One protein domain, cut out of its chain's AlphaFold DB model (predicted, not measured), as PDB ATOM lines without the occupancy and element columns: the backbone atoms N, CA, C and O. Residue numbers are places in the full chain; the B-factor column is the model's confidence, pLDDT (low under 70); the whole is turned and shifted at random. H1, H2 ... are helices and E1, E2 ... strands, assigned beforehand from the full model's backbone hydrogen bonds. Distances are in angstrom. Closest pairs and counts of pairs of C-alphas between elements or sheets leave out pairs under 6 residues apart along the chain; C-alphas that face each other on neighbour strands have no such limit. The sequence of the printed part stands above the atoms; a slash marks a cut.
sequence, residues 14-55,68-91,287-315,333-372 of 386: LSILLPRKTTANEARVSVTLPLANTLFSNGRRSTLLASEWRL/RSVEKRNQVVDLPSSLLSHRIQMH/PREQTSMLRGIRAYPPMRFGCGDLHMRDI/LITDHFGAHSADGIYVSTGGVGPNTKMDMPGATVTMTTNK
ATOM      1  N   LEU A  14      -5.139  -7.378  28.011       89.12
ATOM      2  CA  LEU A  14      -5.164  -8.829  28.157       89.12
ATOM      3  C   LEU A  14      -5.478  -9.172  29.613       89.12
ATOM      4  O   LEU A  14      -4.699  -8.847  30.510       89.12
ATOM      5  N   SER A  15      -6.593  -9.855  29.846       88.69
ATOM      6  CA  SER A  15      -6.991 -10.327  31.171       88.69
ATOM      7  C   SER A  15      -6.821 -11.834  31.271       88.69
ATOM      8  O   SER A  15      -7.304 -12.582  30.430       88.69
ATOM      9  N   ILE A  16      -6.182 -12.299  32.335       86.25
ATOM     10  CA  ILE A  16      -6.041 -13.715  32.655       86.25
ATOM     11  C   ILE A  16      -6.945 -14.011  33.844       86.25
ATOM     12  O   ILE A  16      -6.751 -13.459  34.931       86.25
ATOM     13  N   LEU A  17      -7.946 -14.867  33.644       80.69
ATOM     14  CA  LEU A  17      -8.835 -15.291  34.715       80.69
ATOM     15  C   LEU A  17      -8.303 -16.548  35.381       80.69
ATOM     16  O   LEU A  17      -8.102 -17.581  34.739       80.69
ATOM     17  N   LEU A  18      -8.141 -16.478  36.696       72.56
ATOM     18  CA  LEU A  18      -7.502 -17.545  37.440       72.56
ATOM     19  C   LEU A  18      -8.512 -18.666  37.772       72.56
ATOM     20  O   LEU A  18      -9.718 -18.399  37.892       72.56
ATOM     21  N   PRO A  19      -8.049 -19.923  37.899       63.12
ATOM     22  CA  PRO A  19      -8.890 -21.075  38.220       63.12
ATOM     23  C   PRO A  19      -9.599 -20.933  39.572       63.12
ATOM     24  O   PRO A  19      -8.990 -20.532  40.565       63.12
ATOM     25  N   ARG A  20     -10.886 -21.300  39.630       59.59
ATOM     26  CA  ARG A  20     -11.655 -21.361  40.885       59.59
ATOM     27  C   ARG A  20     -11.276 -22.610  41.677       59.59
ATOM     28  O   ARG A  20     -11.135 -23.683  41.096       59.59
ATOM     29  N   LYS A  21     -11.207 -22.502  43.006       49.59
ATOM     30  CA  LYS A  21     -11.323 -23.686  43.860       49.59
ATOM     31  C   LYS A  21     -12.789 -24.127  43.827       49.59
ATOM     32  O   LYS A  21     -13.683 -23.322  44.066       49.59
ATOM     33  N   THR A  22     -13.052 -25.378  43.465       45.91
ATOM     34  CA  THR A  22     -14.404 -25.906  43.199       45.91
ATOM     35  C   THR A  22     -15.284 -26.048  44.447       45.91
ATOM     36  O   THR A  22     -16.445 -26.423  44.328       45.91
ATOM     37  N   THR A  23     -14.776 -25.736  45.642       41.19
ATOM     38  CA  THR A  23     -15.529 -25.817  46.898       41.19
ATOM     39  C   THR A  23     -15.422 -24.511  47.693       41.19
ATOM     40  O   THR A  23     -14.345 -24.139  48.145       41.19
ATOM     41  N   ALA A  24     -16.586 -23.873  47.876       37.31
ATOM     42  CA  ALA A  24     -16.893 -22.666  48.658       37.31
ATOM     43  C   ALA A  24     -16.486 -21.301  48.059       37.31
ATOM     44  O   ALA A  24     -15.311 -21.002  47.932       37.31
ATOM     45  N   ASN A  25     -17.507 -20.484  47.744       45.12
ATOM     46  CA  ASN A  25     -17.635 -19.010  47.820       45.12
ATOM     47  C   ASN A  25     -16.440 -18.052  47.573       45.12
ATOM     48  O   ASN A  25     -16.558 -16.863  47.862       45.12
ATOM     49  N   GLU A  26     -15.324 -18.496  47.007       52.03
ATOM     50  CA  GLU A  26     -14.161 -17.650  46.747       52.03
ATOM     51  C   GLU A  26     -14.268 -16.971  45.378       52.03
ATOM     52  O   GLU A  26     -14.559 -17.577  44.339       52.03
ATOM     53  N   ALA A  27     -14.045 -15.666  45.389       56.25
ATOM     54  CA  ALA A  27     -14.103 -14.836  44.212       56.25
ATOM     55  C   ALA A  27     -12.966 -15.149  43.225       56.25
ATOM     56  O   ALA A  27     -11.834 -15.463  43.596       56.25
ATOM     57  N   ARG A  28     -13.287 -15.086  41.930       70.81
ATOM     58  CA  ARG A  28     -12.342 -15.398  40.857       70.81
ATOM     59  C   ARG A  28     -11.319 -14.273  40.741       70.81
ATOM     60  O   ARG A  28     -11.695 -13.140  40.463       70.81
ATOM     61  N   VAL A  29     -10.044 -14.598  40.926       77.06
ATOM     62  CA  VAL A  29      -8.960 -13.631  40.743       77.06
ATOM     63  C   VAL A  29      -8.753 -13.397  39.249       77.06
ATOM     64  O   VAL A  29      -8.796 -14.350  38.467       77.06
ATOM     65  N   SER A  30      -8.507 -12.158  38.844       85.25
ATOM     66  CA  SER A  30      -8.090 -11.823  37.482       85.25
ATOM     67  C   SER A  30      -6.884 -10.903  37.500       85.25
ATOM     68  O   SER A  30      -6.847  -9.965  38.293       85.25
ATOM     69  N   VAL A  31      -5.944 -11.128  36.587       88.31
ATOM     70  CA  VAL A  31      -4.828 -10.211  36.335       88.31
ATOM     71  C   VAL A  31      -5.027  -9.593  34.962       88.31
ATOM     72  O   VAL A  31      -5.121 -10.322  33.980       88.31
ATOM     73  N   THR A  32      -5.088  -8.270  34.888       90.88
ATOM     74  CA  THR A  32      -5.251  -7.524  33.639       90.88
ATOM     75  C   THR A  32      -3.996  -6.717  33.358       90.88
ATOM     76  O   THR A  32      -3.529  -5.961  34.211       90.88
ATOM     77  N   LEU A  33      -3.460  -6.885  32.152       90.19
ATOM     78  CA  LEU A  33      -2.286  -6.179  31.665       90.19
ATOM     79  C   LEU A  33      -2.683  -5.183  30.567       90.19
ATOM     80  O   LEU A  33      -3.285  -5.594  29.567       90.19
ATOM     81  N   PRO A  34      -2.317  -3.899  30.719       89.50
ATOM     82  CA  PRO A  34      -2.301  -2.940  29.622       89.50
ATOM     83  C   PRO A  34      -1.338  -3.406  28.533       89.50
ATOM     84  O   PRO A  34      -0.224  -3.844  28.838       89.50
ATOM     85  N   LEU A  35      -1.752  -3.293  27.274       87.44
ATOM     86  CA  LEU A  35      -0.875  -3.594  26.147       87.44
ATOM     87  C   LEU A  35       0.074  -2.436  25.844       87.44
ATOM     88  O   LEU A  35      -0.215  -1.277  26.135       87.44
ATOM     89  N   ALA A  36       1.206  -2.772  25.225       84.19
ATOM     90  CA  ALA A  36       2.220  -1.804  24.836       84.19
ATOM     91  C   ALA A  36       1.651  -0.720  23.907       84.19
ATOM     92  O   ALA A  36       0.776  -0.980  23.072       84.19
ATOM     93  N   ASN A  37       2.189   0.493  24.046       83.50
ATOM     94  CA  ASN A  37       1.809   1.609  23.198       83.50
ATOM     95  C   ASN A  37       2.356   1.408  21.781       83.50
ATOM     96  O   ASN A  37       3.568   1.330  21.592       83.50
ATOM     97  N   THR A  38       1.467   1.348  20.791       86.69
ATOM     98  CA  THR A  38       1.834   1.156  19.379       86.69
ATOM     99  C   THR A  38       1.654   2.421  18.538       86.69
ATOM    100  O   THR A  38       1.745   2.353  17.314       86.69
ATOM    101  N   LEU A  39       1.425   3.587  19.164       84.00
ATOM    102  CA  LEU A  39       1.045   4.821  18.466       84.00
ATOM    103  C   LEU A  39       2.085   5.211  17.417       84.00
ATOM    104  O   LEU A  39       1.735   5.546  16.290       84.00
ATOM    105  N   PHE A  40       3.364   5.098  17.768       82.56
ATOM    106  CA  PHE A  40       4.471   5.415  16.868       82.56
ATOM    107  C   PHE A  40       4.831   4.276  15.906       82.56
ATOM    108  O   PHE A  40       5.546   4.509  14.940       82.56
ATOM    109  N   SER A  41       4.340   3.057  16.144       81.94
ATOM    110  CA  SER A  41       4.598   1.901  15.277       81.94
ATOM    111  C   SER A  41       3.551   1.760  14.175       81.94
ATOM    112  O   SER A  41       3.884   1.391  13.055       81.94
ATOM    113  N   ASN A  42       2.279   2.019  14.486       85.12
ATOM    114  CA  ASN A  42       1.171   1.799  13.554       85.12
ATOM    115  C   ASN A  42       0.010   2.800  13.696       85.12
ATOM    116  O   ASN A  42      -1.080   2.549  13.185       85.12
ATOM    117  N   GLY A  43       0.212   3.921  14.394       82.69
ATOM    118  CA  GLY A  43      -0.801   4.969  14.545       82.69
ATOM    119  C   GLY A  43      -1.911   4.655  15.550       82.69
ATOM    120  O   GLY A  43      -2.824   5.461  15.707       82.69
ATOM    121  N   ARG A  44      -1.859   3.513  16.250       82.00
ATOM    122  CA  ARG A  44      -2.874   3.111  17.238       82.00
ATOM    123  C   ARG A  44      -2.303   3.110  18.637       82.00
ATOM    124  O   ARG A  44      -1.216   2.584  18.843       82.00
ATOM    125  N   ARG A  45      -3.063   3.598  19.621       82.62
ATOM    126  CA  ARG A  45      -2.617   3.662  21.023       82.62
ATOM    127  C   ARG A  45      -2.137   2.318  21.573       82.62
ATOM    128  O   ARG A  45      -1.235   2.301  22.392       82.62
ATOM    129  N   SER A  46      -2.702   1.206  21.120       86.50
ATOM    130  CA  SER A  46      -2.237  -0.157  21.415       86.50
ATOM    131  C   SER A  46      -2.854  -1.130  20.415       86.50
ATOM    132  O   SER A  46      -3.926  -0.847  19.880       86.50
ATOM    133  N   THR A  47      -2.234  -2.292  20.210       87.12
ATOM    134  CA  THR A  47      -2.703  -3.291  19.238       87.12
ATOM    135  C   THR A  47      -2.808  -4.673  19.876       87.12
ATOM    136  O   THR A  47      -1.858  -5.141  20.499       87.12
ATOM    137  N   LEU A  48      -3.948  -5.345  19.689       89.06
ATOM    138  CA  LEU A  48      -4.155  -6.744  20.069       89.06
ATOM    139  C   LEU A  48      -4.673  -7.522  18.865       89.06
ATOM    140  O   LEU A  48      -5.751  -7.227  18.352       89.06
ATOM    141  N   LEU A  49      -3.931  -8.541  18.448       89.31
ATOM    142  CA  LEU A  49      -4.327  -9.430  17.361       89.31
ATOM    143  C   LEU A  49      -4.586 -10.826  17.921       89.31
ATOM    144  O   LEU A  49      -3.761 -11.378  18.645       89.31
ATOM    145  N   ALA A  50      -5.729 -11.401  17.567       89.44
ATOM    146  CA  ALA A  50      -6.057 -12.788  17.843       89.44
ATOM    147  C   ALA A  50      -6.139 -13.539  16.516       89.44
ATOM    148  O   ALA A  50      -7.016 -13.266  15.693       89.44
ATOM    149  N   SER A  51      -5.229 -14.486  16.319       90.81
ATOM    150  CA  SER A  51      -5.176 -15.323  15.125       90.81
ATOM    151  C   SER A  51      -5.551 -16.768  15.438       90.81
ATOM    152  O   SER A  51      -5.252 -17.300  16.506       90.81
ATOM    153  N   GLU A  52      -6.249 -17.392  14.497       89.62
ATOM    154  CA  GLU A  52      -6.576 -18.813  14.508       89.62
ATOM    155  C   GLU A  52      -5.693 -19.516  13.485       89.62
ATOM    156  O   GLU A  52      -5.570 -19.058  12.348       89.62
ATOM    157  N   TRP A  53      -5.099 -20.634  13.891       89.69
ATOM    158  CA  TRP A  53      -4.169 -21.405  13.078       89.69
ATOM    159  C   TRP A  53      -4.672 -22.838  12.941       89.69
ATOM    160  O   TRP A  53      -5.173 -23.422  13.902       89.69
ATOM    161  N   ARG A  54      -4.520 -23.413  11.750       86.00
ATOM    162  CA  ARG A  54      -4.850 -24.802  11.439       86.00
ATOM    163  C   ARG A  54      -3.569 -25.562  11.152       86.00
ATOM    164  O   ARG A  54      -2.741 -25.127  10.358       86.00
ATOM    165  N   LEU A  55      -3.425 -26.717  11.789       82.62
ATOM    166  CA  LEU A  55      -2.379 -27.670  11.442       82.62
ATOM    167  C   LEU A  55      -2.904 -28.558  10.311       82.62
ATOM    168  O   LEU A  55      -3.995 -29.119  10.441       82.62
ATOM    169  N   ARG A  68      -7.438 -17.261  10.097       90.62
ATOM    170  CA  ARG A  68      -7.948 -15.896  10.231       90.62
ATOM    171  C   ARG A  68      -7.177 -15.131  11.291       90.62
ATOM    172  O   ARG A  68      -6.643 -15.717  12.230       90.62
ATOM    173  N   SER A  69      -7.212 -13.812  11.179       91.06
ATOM    174  CA  SER A  69      -6.729 -12.882  12.193       91.06
ATOM    175  C   SER A  69      -7.781 -11.810  12.418       91.06
ATOM    176  O   SER A  69      -8.380 -11.315  11.465       91.06
ATOM    177  N   VAL A  70      -8.038 -11.483  13.680       90.56
ATOM    178  CA  VAL A  70      -8.939 -10.399  14.064       90.56
ATOM    179  C   VAL A  70      -8.243  -9.483  15.050       90.56
ATOM    180  O   VAL A  70      -7.552  -9.929  15.965       90.56
ATOM    181  N   GLU A  71      -8.466  -8.190  14.884       87.06
ATOM    182  CA  GLU A  71      -8.076  -7.212  15.882       87.06
ATOM    183  C   GLU A  71      -9.099  -7.188  17.018       87.06
ATOM    184  O   GLU A  71     -10.312  -7.221  16.793       87.06
ATOM    185  N   LYS A  72      -8.601  -7.145  18.251       87.38
ATOM    186  CA  LYS A  72      -9.411  -7.072  19.463       87.38
ATOM    187  C   LYS A  72      -9.024  -5.852  20.287       87.38
ATOM    188  O   LYS A  72      -7.961  -5.266  20.120       87.38
ATOM    189  N   ARG A  73      -9.909  -5.490  21.212       83.25
ATOM    190  CA  ARG A  73      -9.631  -4.492  22.254       83.25
ATOM    191  C   ARG A  73      -9.294  -5.143  23.583       83.25
ATOM    192  O   ARG A  73      -8.344  -4.763  24.241       83.25
ATOM    193  N   ASN A  74     -10.065  -6.153  23.952       86.25
ATOM    194  CA  ASN A  74      -9.853  -6.924  25.162       86.25
ATOM    195  C   ASN A  74      -9.866  -8.408  24.789       86.25
ATOM    196  O   ASN A  74     -10.678  -8.843  23.961       86.25
ATOM    197  N   GLN A  75      -8.968  -9.178  25.389       88.56
ATOM    198  CA  GLN A  75      -9.063 -10.625  25.413       88.56
ATOM    199  C   GLN A  75      -8.984 -11.113  26.850       88.56
ATOM    200  O   GLN A  75      -8.011 -10.876  27.559       88.56
ATOM    201  N   VAL A  76      -9.986 -11.897  27.224       87.75
ATOM    202  CA  VAL A  76      -9.993 -12.636  28.476       87.75
ATOM    203  C   VAL A  76      -9.537 -14.066  28.195       87.75
ATOM    204  O   VAL A  76     -10.168 -14.777  27.412       87.75
ATOM    205  N   VAL A  77      -8.424 -14.485  28.786       85.75
ATOM    206  CA  VAL A  77      -7.936 -15.865  28.744       85.75
ATOM    207  C   VAL A  77      -8.429 -16.570  29.998       85.75
ATOM    208  O   VAL A  77      -8.011 -16.263  31.116       85.75
ATOM    209  N   ASP A  78      -9.349 -17.505  29.798       81.88
ATOM    210  CA  ASP A  78      -9.878 -18.359  30.852       81.88
ATOM    211  C   ASP A  78      -8.958 -19.572  31.029       81.88
ATOM    212  O   ASP A  78      -8.843 -20.418  30.138       81.88
ATOM    213  N   LEU A  79      -8.258 -19.630  32.160       75.38
ATOM    214  CA  LEU A  79      -7.383 -20.752  32.466       75.38
ATOM    215  C   LEU A  79      -8.196 -21.945  32.997       75.38
ATOM    216  O   LEU A  79      -8.975 -21.773  33.940       75.38
ATOM    217  N   PRO A  80      -7.985 -23.165  32.460       65.75
ATOM    218  CA  PRO A  80      -8.759 -24.339  32.845       65.75
ATOM    219  C   PRO A  80      -8.629 -24.660  34.336       65.75
ATOM    220  O   PRO A  80      -7.557 -24.542  34.927       65.75
ATOM    221  N   SER A  81      -9.714 -25.152  34.940       58.41
ATOM    222  CA  SER A  81      -9.774 -25.514  36.365       58.41
ATOM    223  C   SER A  81      -8.806 -26.631  36.774       58.41
ATOM    224  O   SER A  81      -8.475 -26.743  37.952       58.41
ATOM    225  N   SER A  82      -8.333 -27.435  35.813       53.78
ATOM    226  CA  SER A  82      -7.300 -28.463  36.013       53.78
ATOM    227  C   SER A  82      -5.923 -27.877  36.340       53.78
ATOM    228  O   SER A  82      -5.091 -28.567  36.926       53.78
ATOM    229  N   LEU A  83      -5.685 -26.596  36.028       55.16
ATOM    230  CA  LEU A  83      -4.597 -25.805  36.601       55.16
ATOM    231  C   LEU A  83      -4.969 -25.469  38.046       55.16
ATOM    232  O   LEU A  83      -5.280 -24.327  38.368       55.16
ATOM    233  N   LEU A  84      -5.028 -26.465  38.928       53.06
ATOM    234  CA  LEU A  84      -5.489 -26.228  40.290       53.06
ATOM    235  C   LEU A  84      -4.655 -25.107  40.932       53.06
ATOM    236  O   LEU A  84      -3.422 -25.169  40.955       53.06
ATOM    237  N   SER A  85      -5.363 -24.088  41.422       50.44
ATOM    238  CA  SER A  85      -4.949 -22.743  41.857       50.44
ATOM    239  C   SER A  85      -3.992 -22.689  43.057       50.44
ATOM    240  O   SER A  85      -3.964 -21.720  43.815       50.44
ATOM    241  N   HIS A  86      -3.177 -23.717  43.264       52.38
ATOM    242  CA  HIS A  86      -2.564 -23.985  44.555       52.38
ATOM    243  C   HIS A  86      -1.521 -22.961  45.009       52.38
ATOM    244  O   HIS A  86      -1.206 -22.961  46.199       52.38
ATOM    245  N   ARG A  87      -1.002 -22.080  44.137       64.69
ATOM    246  CA  ARG A  87      -0.102 -20.980  44.533       64.69
ATOM    247  C   ARG A  87      -0.188 -19.776  43.590       64.69
ATOM    248  O   ARG A  87       0.633 -19.647  42.683       64.69
ATOM    249  N   ILE A  88      -1.140 -18.876  43.844       72.88
ATOM    250  CA  ILE A  88      -1.027 -17.478  43.404       72.88
ATOM    251  C   ILE A  88      -0.118 -16.758  44.405       72.88
ATOM    252  O   ILE A  88      -0.459 -16.613  45.587       72.88
ATOM    253  N   GLN A  89       1.048 -16.334  43.933       76.12
ATOM    254  CA  GLN A  89       1.987 -15.504  44.678       76.12
ATOM    255  C   GLN A  89       1.886 -14.077  44.148       76.12
ATOM    256  O   GLN A  89       2.039 -13.858  42.953       76.12
ATOM    257  N   MET A  90       1.603 -13.124  45.033       79.81
ATOM    258  CA  MET A  90       1.672 -11.698  44.722       79.81
ATOM    259  C   MET A  90       2.876 -11.144  45.468       79.81
ATOM    260  O   MET A  90       2.930 -11.254  46.692       79.81
ATOM    261  N   HIS A  91       3.823 -10.595  44.723       83.19
ATOM    262  CA  HIS A  91       5.021  -9.959  45.237       83.19
ATOM    263  C   HIS A  91       4.897  -8.450  45.036       83.19
ATOM    264  O   HIS A  91       4.733  -7.983  43.908       83.19
ATOM    265  N   PRO A 287      17.761  -9.068  47.605       46.53
ATOM    266  CA  PRO A 287      18.510 -10.304  47.562       46.53
ATOM    267  C   PRO A 287      18.501 -10.738  46.105       46.53
ATOM    268  O   PRO A 287      17.423 -10.761  45.505       46.53
ATOM    269  N   ARG A 288      19.677 -11.028  45.533       40.91
ATOM    270  CA  ARG A 288      19.795 -11.703  44.235       40.91
ATOM    271  C   ARG A 288      18.796 -12.843  44.307       40.91
ATOM    272  O   ARG A 288      19.039 -13.707  45.148       40.91
ATOM    273  N   GLU A 289      17.650 -12.735  43.606       43.66
ATOM    274  CA  GLU A 289      16.472 -13.591  43.824       43.66
ATOM    275  C   GLU A 289      17.023 -15.001  43.937       43.66
ATOM    276  O   GLU A 289      17.504 -15.548  42.942       43.66
ATOM    277  N   GLN A 290      17.104 -15.529  45.166       36.88
ATOM    278  CA  GLN A 290      17.716 -16.825  45.364       36.88
ATOM    279  C   GLN A 290      16.695 -17.714  44.722       36.88
ATOM    280  O   GLN A 290      15.593 -17.838  45.257       36.88
ATOM    281  N   THR A 291      17.009 -18.140  43.500       40.12
ATOM    282  CA  THR A 291      16.061 -18.721  42.580       40.12
ATOM    283  C   THR A 291      15.478 -19.862  43.367       40.12
ATOM    284  O   THR A 291      16.112 -20.906  43.544       40.12
ATOM    285  N   SER A 292      14.276 -19.655  43.901       36.78
ATOM    286  CA  SER A 292      13.444 -20.734  44.356       36.78
ATOM    287  C   SER A 292      13.011 -21.359  43.047       36.78
ATOM    288  O   SER A 292      11.889 -21.212  42.568       36.78
ATOM    289  N   MET A 293      13.971 -22.033  42.408       39.53
ATOM    290  CA  MET A 293      13.712 -23.206  41.641       39.53
ATOM    291  C   MET A 293      12.925 -24.046  42.625       39.53
ATOM    292  O   MET A 293      13.481 -24.736  43.477       39.53
ATOM    293  N   LEU A 294      11.602 -23.906  42.569       42.31
ATOM    294  CA  LEU A 294      10.693 -24.933  43.003       42.31
ATOM    295  C   LEU A 294      11.129 -26.127  42.154       42.31
ATOM    296  O   LEU A 294      10.634 -26.310  41.043       42.31
ATOM    297  N   ARG A 295      12.127 -26.873  42.652       41.06
ATOM    298  CA  ARG A 295      12.670 -28.132  42.129       41.06
ATOM    299  C   ARG A 295      11.629 -29.241  42.323       41.06
ATOM    300  O   ARG A 295      11.946 -30.367  42.680       41.06
ATOM    301  N   GLY A 296      10.360 -28.887  42.171       44.81
ATOM    302  CA  GLY A 296       9.250 -29.799  42.063       44.81
ATOM    303  C   GLY A 296       8.958 -29.952  40.586       44.81
ATOM    304  O   GLY A 296       8.917 -28.971  39.844       44.81
ATOM    305  N   ILE A 297       8.750 -31.189  40.158       50.12
ATOM    306  CA  ILE A 297       8.184 -31.451  38.842       50.12
ATOM    307  C   ILE A 297       6.842 -30.698  38.774       50.12
ATOM    308  O   ILE A 297       6.061 -30.756  39.723       50.12
ATOM    309  N   ARG A 298       6.595 -29.944  37.704       56.53
ATOM    310  CA  ARG A 298       5.376 -29.135  37.535       56.53
ATOM    311  C   ARG A 298       4.450 -29.815  36.532       56.53
ATOM    312  O   ARG A 298       4.927 -30.506  35.637       56.53
ATOM    313  N   ALA A 299       3.141 -29.641  36.699       55.28
ATOM    314  CA  ALA A 299       2.166 -30.111  35.717       55.28
ATOM    315  C   ALA A 299       2.096 -29.164  34.504       55.28
ATOM    316  O   ALA A 299       1.894 -29.628  33.392       55.28
ATOM    317  N   TYR A 300       2.316 -27.860  34.709       62.97
ATOM    318  CA  TYR A 300       2.285 -26.835  33.665       62.97
ATOM    319  C   TYR A 300       3.381 -25.767  33.863       62.97
ATOM    320  O   TYR A 300       3.821 -25.551  35.005       62.97
ATOM    321  N   PRO A 301       3.804 -25.078  32.781       69.19
ATOM    322  CA  PRO A 301       4.658 -23.891  32.848       69.19
ATOM    323  C   PRO A 301       4.136 -22.848  33.851       69.19
ATOM    324  O   PRO A 301       2.935 -22.560  33.849       69.19
ATOM    325  N   PRO A 302       4.977 -22.263  34.723       72.88
ATOM    326  CA  PRO A 302       4.590 -21.085  35.491       72.88
ATOM    327  C   PRO A 302       4.165 -19.917  34.604       72.88
ATOM    328  O   PRO A 302       4.734 -19.683  33.536       72.88
ATOM    329  N   MET A 303       3.219 -19.137  35.124       79.44
ATOM    330  CA  MET A 303       2.856 -17.844  34.554       79.44
ATOM    331  C   MET A 303       3.349 -16.717  35.454       79.44
ATOM    332  O   MET A 303       3.122 -16.775  36.663       79.44
ATOM    333  N   ARG A 304       4.013 -15.702  34.893       83.38
ATOM    334  CA  ARG A 304       4.509 -14.536  35.643       83.38
ATOM    335  C   ARG A 304       4.113 -13.246  34.936       83.38
ATOM    336  O   ARG A 304       4.510 -13.006  33.802       83.38
ATOM    337  N   PHE A 305       3.355 -12.408  35.625       86.94
ATOM    338  CA  PHE A 305       2.989 -11.072  35.160       86.94
ATOM    339  C   PHE A 305       3.598 -10.040  36.091       86.94
ATOM    340  O   PHE A 305       3.584 -10.252  37.302       86.94
ATOM    341  N   GLY A 306       4.144  -8.948  35.568       87.25
ATOM    342  CA  GLY A 306       4.860  -8.002  36.418       87.25
ATOM    343  C   GLY A 306       4.888  -6.567  35.932       87.25
ATOM    344  O   GLY A 306       4.500  -6.256  34.808       87.25
ATOM    345  N   CYS A 307       5.389  -5.702  36.807       82.12
ATOM    346  CA  CYS A 307       5.735  -4.322  36.505       82.12
ATOM    347  C   CYS A 307       7.262  -4.189  36.483       82.12
ATOM    348  O   CYS A 307       7.946  -4.599  37.426       82.12
ATOM    349  N   GLY A 308       7.798  -3.670  35.377       66.31
ATOM    350  CA  GLY A 308       9.223  -3.350  35.264       66.31
ATOM    351  C   GLY A 308       9.583  -2.099  36.067       66.31
ATOM    352  O   GLY A 308       8.706  -1.332  36.460       66.31
ATOM    353  N   ASP A 309      10.873  -1.896  36.315       59.81
ATOM    354  CA  ASP A 309      11.382  -0.607  36.780       59.81
ATOM    355  C   ASP A 309      11.471   0.346  35.577       59.81
ATOM    356  O   ASP A 309      12.088   0.021  34.564       59.81
ATOM    357  N   LEU A 310      10.839   1.517  35.680       46.28
ATOM    358  CA  LEU A 310      10.859   2.551  34.638       46.28
ATOM    359  C   LEU A 310      12.272   3.122  34.407       46.28
ATOM    360  O   LEU A 310      12.520   3.716  33.358       46.28
ATOM    361  N   HIS A 311      13.197   2.934  35.355       43.84
ATOM    362  CA  HIS A 311      14.601   3.333  35.240       43.84
ATOM    363  C   HIS A 311      15.526   2.224  34.724       43.84
ATOM    364  O   HIS A 311      16.691   2.500  34.430       43.84
ATOM    365  N   MET A 312      15.027   0.999  34.545       43.44
ATOM    366  CA  MET A 312      15.811  -0.089  33.973       43.44
ATOM    367  C   MET A 312      15.833   0.007  32.444       43.44
ATOM    368  O   MET A 312      15.097  -0.676  31.731       43.44
ATOM    369  N   ARG A 313      16.764   0.820  31.935       31.86
ATOM    370  CA  ARG A 313      17.618   0.305  30.859       31.86
ATOM    371  C   ARG A 313      18.339  -0.899  31.468       31.86
ATOM    372  O   ARG A 313      18.823  -0.796  32.587       31.86
ATOM    373  N   ASP A 314      18.336  -2.025  30.774       35.06
ATOM    374  CA  ASP A 314      19.046  -3.241  31.176       35.06
ATOM    375  C   ASP A 314      18.354  -4.039  32.298       35.06
ATOM    376  O   ASP A 314      18.803  -4.131  33.439       35.06
ATOM    377  N   ILE A 315      17.271  -4.742  31.941       37.25
ATOM    378  CA  ILE A 315      17.116  -6.090  32.497       37.25
ATOM    379  C   ILE A 315      18.295  -6.878  31.926       37.25
ATOM    380  O   ILE A 315      18.209  -7.400  30.814       37.25
ATOM    381  N   LEU A 333      15.080 -16.522  24.487       53.91
ATOM    382  CA  LEU A 333      13.927 -17.404  24.634       53.91
ATOM    383  C   LEU A 333      14.002 -18.136  25.979       53.91
ATOM    384  O   LEU A 333      14.895 -18.953  26.198       53.91
ATOM    385  N   ILE A 334      13.036 -17.880  26.857       54.75
ATOM    386  CA  ILE A 334      12.868 -18.629  28.106       54.75
ATOM    387  C   ILE A 334      11.854 -19.743  27.851       54.75
ATOM    388  O   ILE A 334      10.682 -19.482  27.579       54.75
ATOM    389  N   THR A 335      12.300 -20.994  27.925       57.09
ATOM    390  CA  THR A 335      11.427 -22.163  27.773       57.09
ATOM    391  C   THR A 335      10.641 -22.442  29.056       57.09
ATOM    392  O   THR A 335      11.020 -22.016  30.148       57.09
ATOM    393  N   ASP A 336       9.512 -23.142  28.929       63.03
ATOM    394  CA  ASP A 336       8.651 -23.556  30.046       63.03
ATOM    395  C   ASP A 336       8.125 -22.416  30.934       63.03
ATOM    396  O   ASP A 336       7.822 -22.635  32.103       63.03
ATOM    397  N   HIS A 337       7.975 -21.203  30.398       68.56
ATOM    398  CA  HIS A 337       7.392 -20.061  31.104       68.56
ATOM    399  C   HIS A 337       6.465 -19.283  30.164       68.56
ATOM    400  O   HIS A 337       6.728 -19.171  28.970       68.56
ATOM    401  N   PHE A 338       5.385 -18.724  30.705       78.75
ATOM    402  CA  PHE A 338       4.580 -17.715  30.014       78.75
ATOM    403  C   PHE A 338       4.500 -16.463  30.881       78.75
ATOM    404  O   PHE A 338       4.378 -16.550  32.102       78.75
ATOM    405  N   GLY A 339       4.578 -15.281  30.293       81.69
ATOM    406  CA  GLY A 339       4.556 -14.070  31.092       81.69
ATOM    407  C   GLY A 339       4.583 -12.804  30.271       81.69
ATOM    408  O   GLY A 339       4.803 -12.833  29.064       81.69
ATOM    409  N   ALA A 340       4.336 -11.694  30.953       83.44
ATOM    410  CA  ALA A 340       4.396 -10.369  30.364       83.44
ATOM    411  C   ALA A 340       4.704  -9.320  31.434       83.44
ATOM    412  O   ALA A 340       4.340  -9.468  32.603       83.44
ATOM    413  N   HIS A 341       5.347  -8.239  31.005       83.94
ATOM    414  CA  HIS A 341       5.591  -7.061  31.823       83.94
ATOM    415  C   HIS A 341       4.789  -5.880  31.279       83.94
ATOM    416  O   HIS A 341       4.655  -5.732  30.065       83.94
ATOM    417  N   SER A 342       4.272  -5.039  32.172       85.75
ATOM    418  CA  SER A 342       3.636  -3.773  31.807       85.75
ATOM    419  C   SER A 342       4.355  -2.605  32.471       85.75
ATOM    420  O   SER A 342       4.646  -2.656  33.664       85.75
ATOM    421  N   ALA A 343       4.630  -1.551  31.700       80.69
ATOM    422  CA  ALA A 343       5.179  -0.297  32.218       80.69
ATOM    423  C   ALA A 343       4.124   0.534  32.975       80.69
ATOM    424  O   ALA A 343       4.470   1.310  33.860       80.69
ATOM    425  N   ASP A 344       2.840   0.329  32.667       81.56
ATOM    426  CA  ASP A 344       1.709   1.024  33.297       81.56
ATOM    427  C   ASP A 344       1.217   0.324  34.583       81.56
ATOM    428  O   ASP A 344       0.267   0.783  35.229       81.56
ATOM    429  N   GLY A 345       1.857  -0.788  34.957       88.81
ATOM    430  CA  GLY A 345       1.468  -1.657  36.063       88.81
ATOM    431  C   GLY A 345       0.484  -2.761  35.666       88.81
ATOM    432  O   GLY A 345      -0.035  -2.817  34.552       88.81
ATOM    433  N   ILE A 346       0.232  -3.669  36.606       91.19
ATOM    434  CA  ILE A 346      -0.727  -4.770  36.459       91.19
ATOM    435  C   ILE A 346      -1.930  -4.544  37.371       91.19
ATOM    436  O   ILE A 346      -1.790  -4.081  38.502       91.19
ATOM    437  N   TYR A 347      -3.122  -4.885  36.891       91.25
ATOM    438  CA  TYR A 347      -4.368  -4.704  37.631       91.25
ATOM    439  C   TYR A 347      -4.849  -6.052  38.145       91.25
ATOM    440  O   TYR A 347      -4.980  -7.004  37.377       91.25
ATOM    441  N   VAL A 348      -5.121  -6.137  39.440       88.31
ATOM    442  CA  VAL A 348      -5.566  -7.359  40.104       88.31
ATOM    443  C   VAL A 348      -6.992  -7.157  40.595       88.31
ATOM    444  O   VAL A 348      -7.272  -6.235  41.358       88.31
ATOM    445  N   SER A 349      -7.891  -8.039  40.171       84.56
ATOM    446  CA  SER A 349      -9.231  -8.165  40.744       84.56
ATOM    447  C   SER A 349      -9.286  -9.429  41.576       84.56
ATOM    448  O   SER A 349      -8.849 -10.483  41.116       84.56
ATOM    449  N   THR A 350      -9.857  -9.353  42.771       75.19
ATOM    450  CA  THR A 350     -10.208 -10.519  43.590       75.19
ATOM    451  C   THR A 350     -11.721 -10.739  43.596       75.19
ATOM    452  O   THR A 350     -12.284 -11.184  44.589       75.19
ATOM    453  N   GLY A 351     -12.388 -10.437  42.471       69.31
ATOM    454  CA  GLY A 351     -13.827 -10.597  42.241       69.31
ATOM    455  C   GLY A 351     -14.702  -9.940  43.317       69.31
ATOM    456  O   GLY A 351     -14.504  -8.782  43.651       69.31
ATOM    457  N   GLY A 352     -15.699 -10.652  43.856       59.94
ATOM    458  CA  GLY A 352     -16.698 -10.086  44.781       59.94
ATOM    459  C   GLY A 352     -16.203  -9.699  46.183       59.94
ATOM    460  O   GLY A 352     -17.018  -9.253  46.989       59.94
ATOM    461  N   VAL A 353     -14.915  -9.884  46.497       56.56
ATOM    462  CA  VAL A 353     -14.343  -9.588  47.826       56.56
ATOM    463  C   VAL A 353     -13.919  -8.118  47.957       56.56
ATOM    464  O   VAL A 353     -13.741  -7.624  49.067       56.56
ATOM    465  N   GLY A 354     -13.836  -7.373  46.853       58.56
ATOM    466  CA  GLY A 354     -13.569  -5.942  46.901       58.56
ATOM    467  C   GLY A 354     -13.248  -5.327  45.539       58.56
ATOM    468  O   GLY A 354     -13.155  -6.041  44.541       58.56
ATOM    469  N   PRO A 355     -13.093  -3.996  45.487       65.06
ATOM    470  CA  PRO A 355     -12.652  -3.286  44.290       65.06
ATOM    471  C   PRO A 355     -11.247  -3.716  43.845       65.06
ATOM    472  O   PRO A 355     -10.428  -4.181  44.638       65.06
ATOM    473  N   ASN A 356     -10.975  -3.532  42.556       84.62
ATOM    474  CA  ASN A 356      -9.696  -3.865  41.934       84.62
ATOM    475  C   ASN A 356      -8.537  -3.041  42.535       84.62
ATOM    476  O   ASN A 356      -8.739  -1.948  43.063       84.62
ATOM    477  N   THR A 357      -7.309  -3.546  42.419       88.62
ATOM    478  CA  THR A 357      -6.089  -2.832  42.820       88.62
ATOM    479  C   THR A 357      -5.081  -2.793  41.679       88.62
ATOM    480  O   THR A 357      -4.990  -3.729  40.882       88.62
ATOM    481  N   LYS A 358      -4.281  -1.729  41.623       92.50
ATOM    482  CA  LYS A 358      -3.183  -1.574  40.667       92.50
ATOM    483  C   LYS A 358      -1.850  -1.826  41.373       92.50
ATOM    484  O   LYS A 358      -1.604  -1.306  42.457       92.50
ATOM    485  N   MET A 359      -0.998  -2.644  40.766       91.62
ATOM    486  CA  MET A 359       0.377  -2.889  41.196       91.62
ATOM    487  C   MET A 359       1.320  -2.299  40.146       91.62
ATOM    488  O   MET A 359       1.546  -2.898  39.095       91.62
ATOM    489  N   ASP A 360       1.836  -1.105  40.426       90.00
ATOM    490  CA  ASP A 360       2.686  -0.312  39.529       90.00
ATOM    491  C   ASP A 360       4.037   0.069  40.156       90.00
ATOM    492  O   ASP A 360       4.738   0.953  39.664       90.00
ATOM    493  N   MET A 361       4.408  -0.591  41.257       88.44
ATOM    494  CA  MET A 361       5.738  -0.452  41.842       88.44
ATOM    495  C   MET A 361       6.776  -1.273  41.060       88.44
ATOM    496  O   MET A 361       6.467  -2.377  40.595       88.44
ATOM    497  N   PRO A 362       8.026  -0.800  40.946       82.00
ATOM    498  CA  PRO A 362       9.096  -1.560  40.307       82.00
ATOM    499  C   PRO A 362       9.278  -2.949  40.924       82.00
ATOM    500  O   PRO A 362       9.440  -3.077  42.135       82.00
ATOM    501  N   GLY A 363       9.286  -4.001  40.101       78.81
ATOM    502  CA  GLY A 363       9.483  -5.383  40.559       78.81
ATOM    503  C   GLY A 363       8.230  -6.061  41.122       78.81
ATOM    504  O   GLY A 363       8.312  -7.195  41.595       78.81
ATOM    505  N   ALA A 364       7.062  -5.414  41.061       86.38
ATOM    506  CA  ALA A 364       5.792  -6.063  41.373       86.38
ATOM    507  C   ALA A 364       5.571  -7.280  40.479       86.38
ATOM    508  O   ALA A 364       5.719  -7.170  39.260       86.38
ATOM    509  N   THR A 365       5.156  -8.419  41.039       86.44
ATOM    510  CA  THR A 365       4.786  -9.577  40.217       86.44
ATOM    511  C   THR A 365       3.600 -10.351  40.770       86.44
ATOM    512  O   THR A 365       3.411 -10.466  41.978       86.44
ATOM    513  N   VAL A 366       2.812 -10.933  39.872       84.62
ATOM    514  CA  VAL A 366       1.852 -11.991  40.169       84.62
ATOM    515  C   VAL A 366       2.332 -13.253  39.464       84.62
ATOM    516  O   VAL A 366       2.399 -13.309  38.237       84.62
ATOM    517  N   THR A 367       2.693 -14.259  40.256       80.06
ATOM    518  CA  THR A 367       3.213 -15.542  39.781       80.06
ATOM    519  C   THR A 367       2.226 -16.657  40.082       80.06
ATOM    520  O   THR A 367       1.645 -16.736  41.167       80.06
ATOM    521  N   MET A 368       2.066 -17.556  39.121       76.75
ATOM    522  CA  MET A 368       1.215 -18.730  39.212       76.75
ATOM    523  C   MET A 368       2.040 -19.983  38.966       76.75
ATOM    524  O   MET A 368       2.797 -20.062  37.998       76.75
ATOM    525  N   THR A 369       1.877 -20.982  39.831       70.06
ATOM    526  CA  THR A 369       2.579 -22.266  39.711       70.06
ATOM    527  C   THR A 369       1.640 -23.439  39.976       70.06
ATOM    528  O   THR A 369       0.699 -23.330  40.763       70.06
ATOM    529  N   THR A 370       1.908 -24.572  39.323       61.91
ATOM    530  CA  THR A 370       1.168 -25.832  39.513       61.91
ATOM    531  C   THR A 370       2.023 -26.861  40.249       61.91
ATOM    532  O   THR A 370       3.206 -26.999  39.929       61.91
ATOM    533  N   ASN A 371       1.427 -27.627  41.166       55.19
ATOM    534  CA  ASN A 371       2.062 -28.795  41.788       55.19
ATOM    535  C   ASN A 371       1.671 -30.086  41.047       55.19
ATOM    536  O   ASN A 371       0.528 -30.224  40.626       55.19
ATOM    537  N   LYS A 372       2.589 -31.058  40.944       50.59
ATOM    538  CA  LYS A 372       2.378 -32.367  40.279       50.59
ATOM    539  C   LYS A 372       1.414 -33.334  40.984       50.59
ATOM    540  O   LYS A 372       1.350 -34.491  40.585       50.59
TER     541      LYS A 372
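This is residues 14 to 55, 68 to 91, 287 to 315 and 333 to 372 of the 386 residues of an uncharacterized protein of Diaporthe helianthi (UniProt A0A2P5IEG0). Two sheets lie face to face as a sandwich with crossed strands: E6 E1 E2 E10 E11 makes one layer and E7 E12 E8 E9 the other. Beyond the edge strand E6 lies a two-stranded ribbon, E4 and E5, while little H1 and E3 lie out at one end, and residues 287 to 293 stick out. The printed part has 135 residues, with 60 in named elements, under half; the order is E1 E2 H1 E3 E4 E5 E6 E7 E8 E9 E10 E11 E12, and the class is mostly strand. Both large sheets are mixed; E4 and E5 are antiparallel. The whole is compact, with a radius of gyration of the C-alphas of 16.4 A and spans of 46 by 40 by 39 A.

E1, residues 14 to 17, and E2, residues 30 to 34, form an antiparallel hairpin, with N 16 and O 31 2.8 A apart. H1, residues 39 to 42, is too short for an O i to N i+4 pair, and its one O i to N i+3 pair is not within hydrogen-bond range. E3, residues 44 to 46, pairs with no named strand; it runs on into E4, residues 48 to 54, at 76 degrees. E4 is antiparallel to E5, residues 68 to 72, with N 50 and O 70 2.8 A apart. E6, residues 74 to 78, is parallel to E1, with N 77 and O 15 2.8 A apart. E7, residues 87 to 91, is antiparallel to E12, residues 365 to 369, with N 91 and O 365 2.8 A apart. E8, residues 303 to 307, is antiparallel to E12, with N 366 and O 305 2.8 A apart, and parallel to E9, residues 338 to 342, with N 304 and O 338 2.9 A apart. E10, residues 346 to 349, is antiparallel to E2, with N 32 and O 347 2.8 A apart, and forms a hairpin with E11, residues 357 to 359, with N 348 and O 357 2.8 A apart. The two sheets' strands stand at 47 degrees; the closest C-alphas of E2 and E9, Pro 34 and Ser 342, are 6.4 A apart.

E1 begins at C-alpha 14, (-5.164, -8.829, 28.157). E4 is 20.0 A long, ending at C-alpha 54, (-4.850, -24.802, 11.439); E9 is 14.1 A and E8 14.0 A. E12 ends at C-alpha 369, (2.579, -22.266, 39.711).

The farthest C-alphas, Thr 23 and Phe 40, are 47.7 A apart. Residues 56 to 67, 92 to 286 and 316 to 332 are not printed, with C-alpha gaps of 13.1 A, 13.7 A and 14.1 A. Of the links printed whole, E1 to E2 is long. The mean pLDDT of the printed part is 71.7; 53 residues are under 70, among them 19 to 27 and 287 to 301.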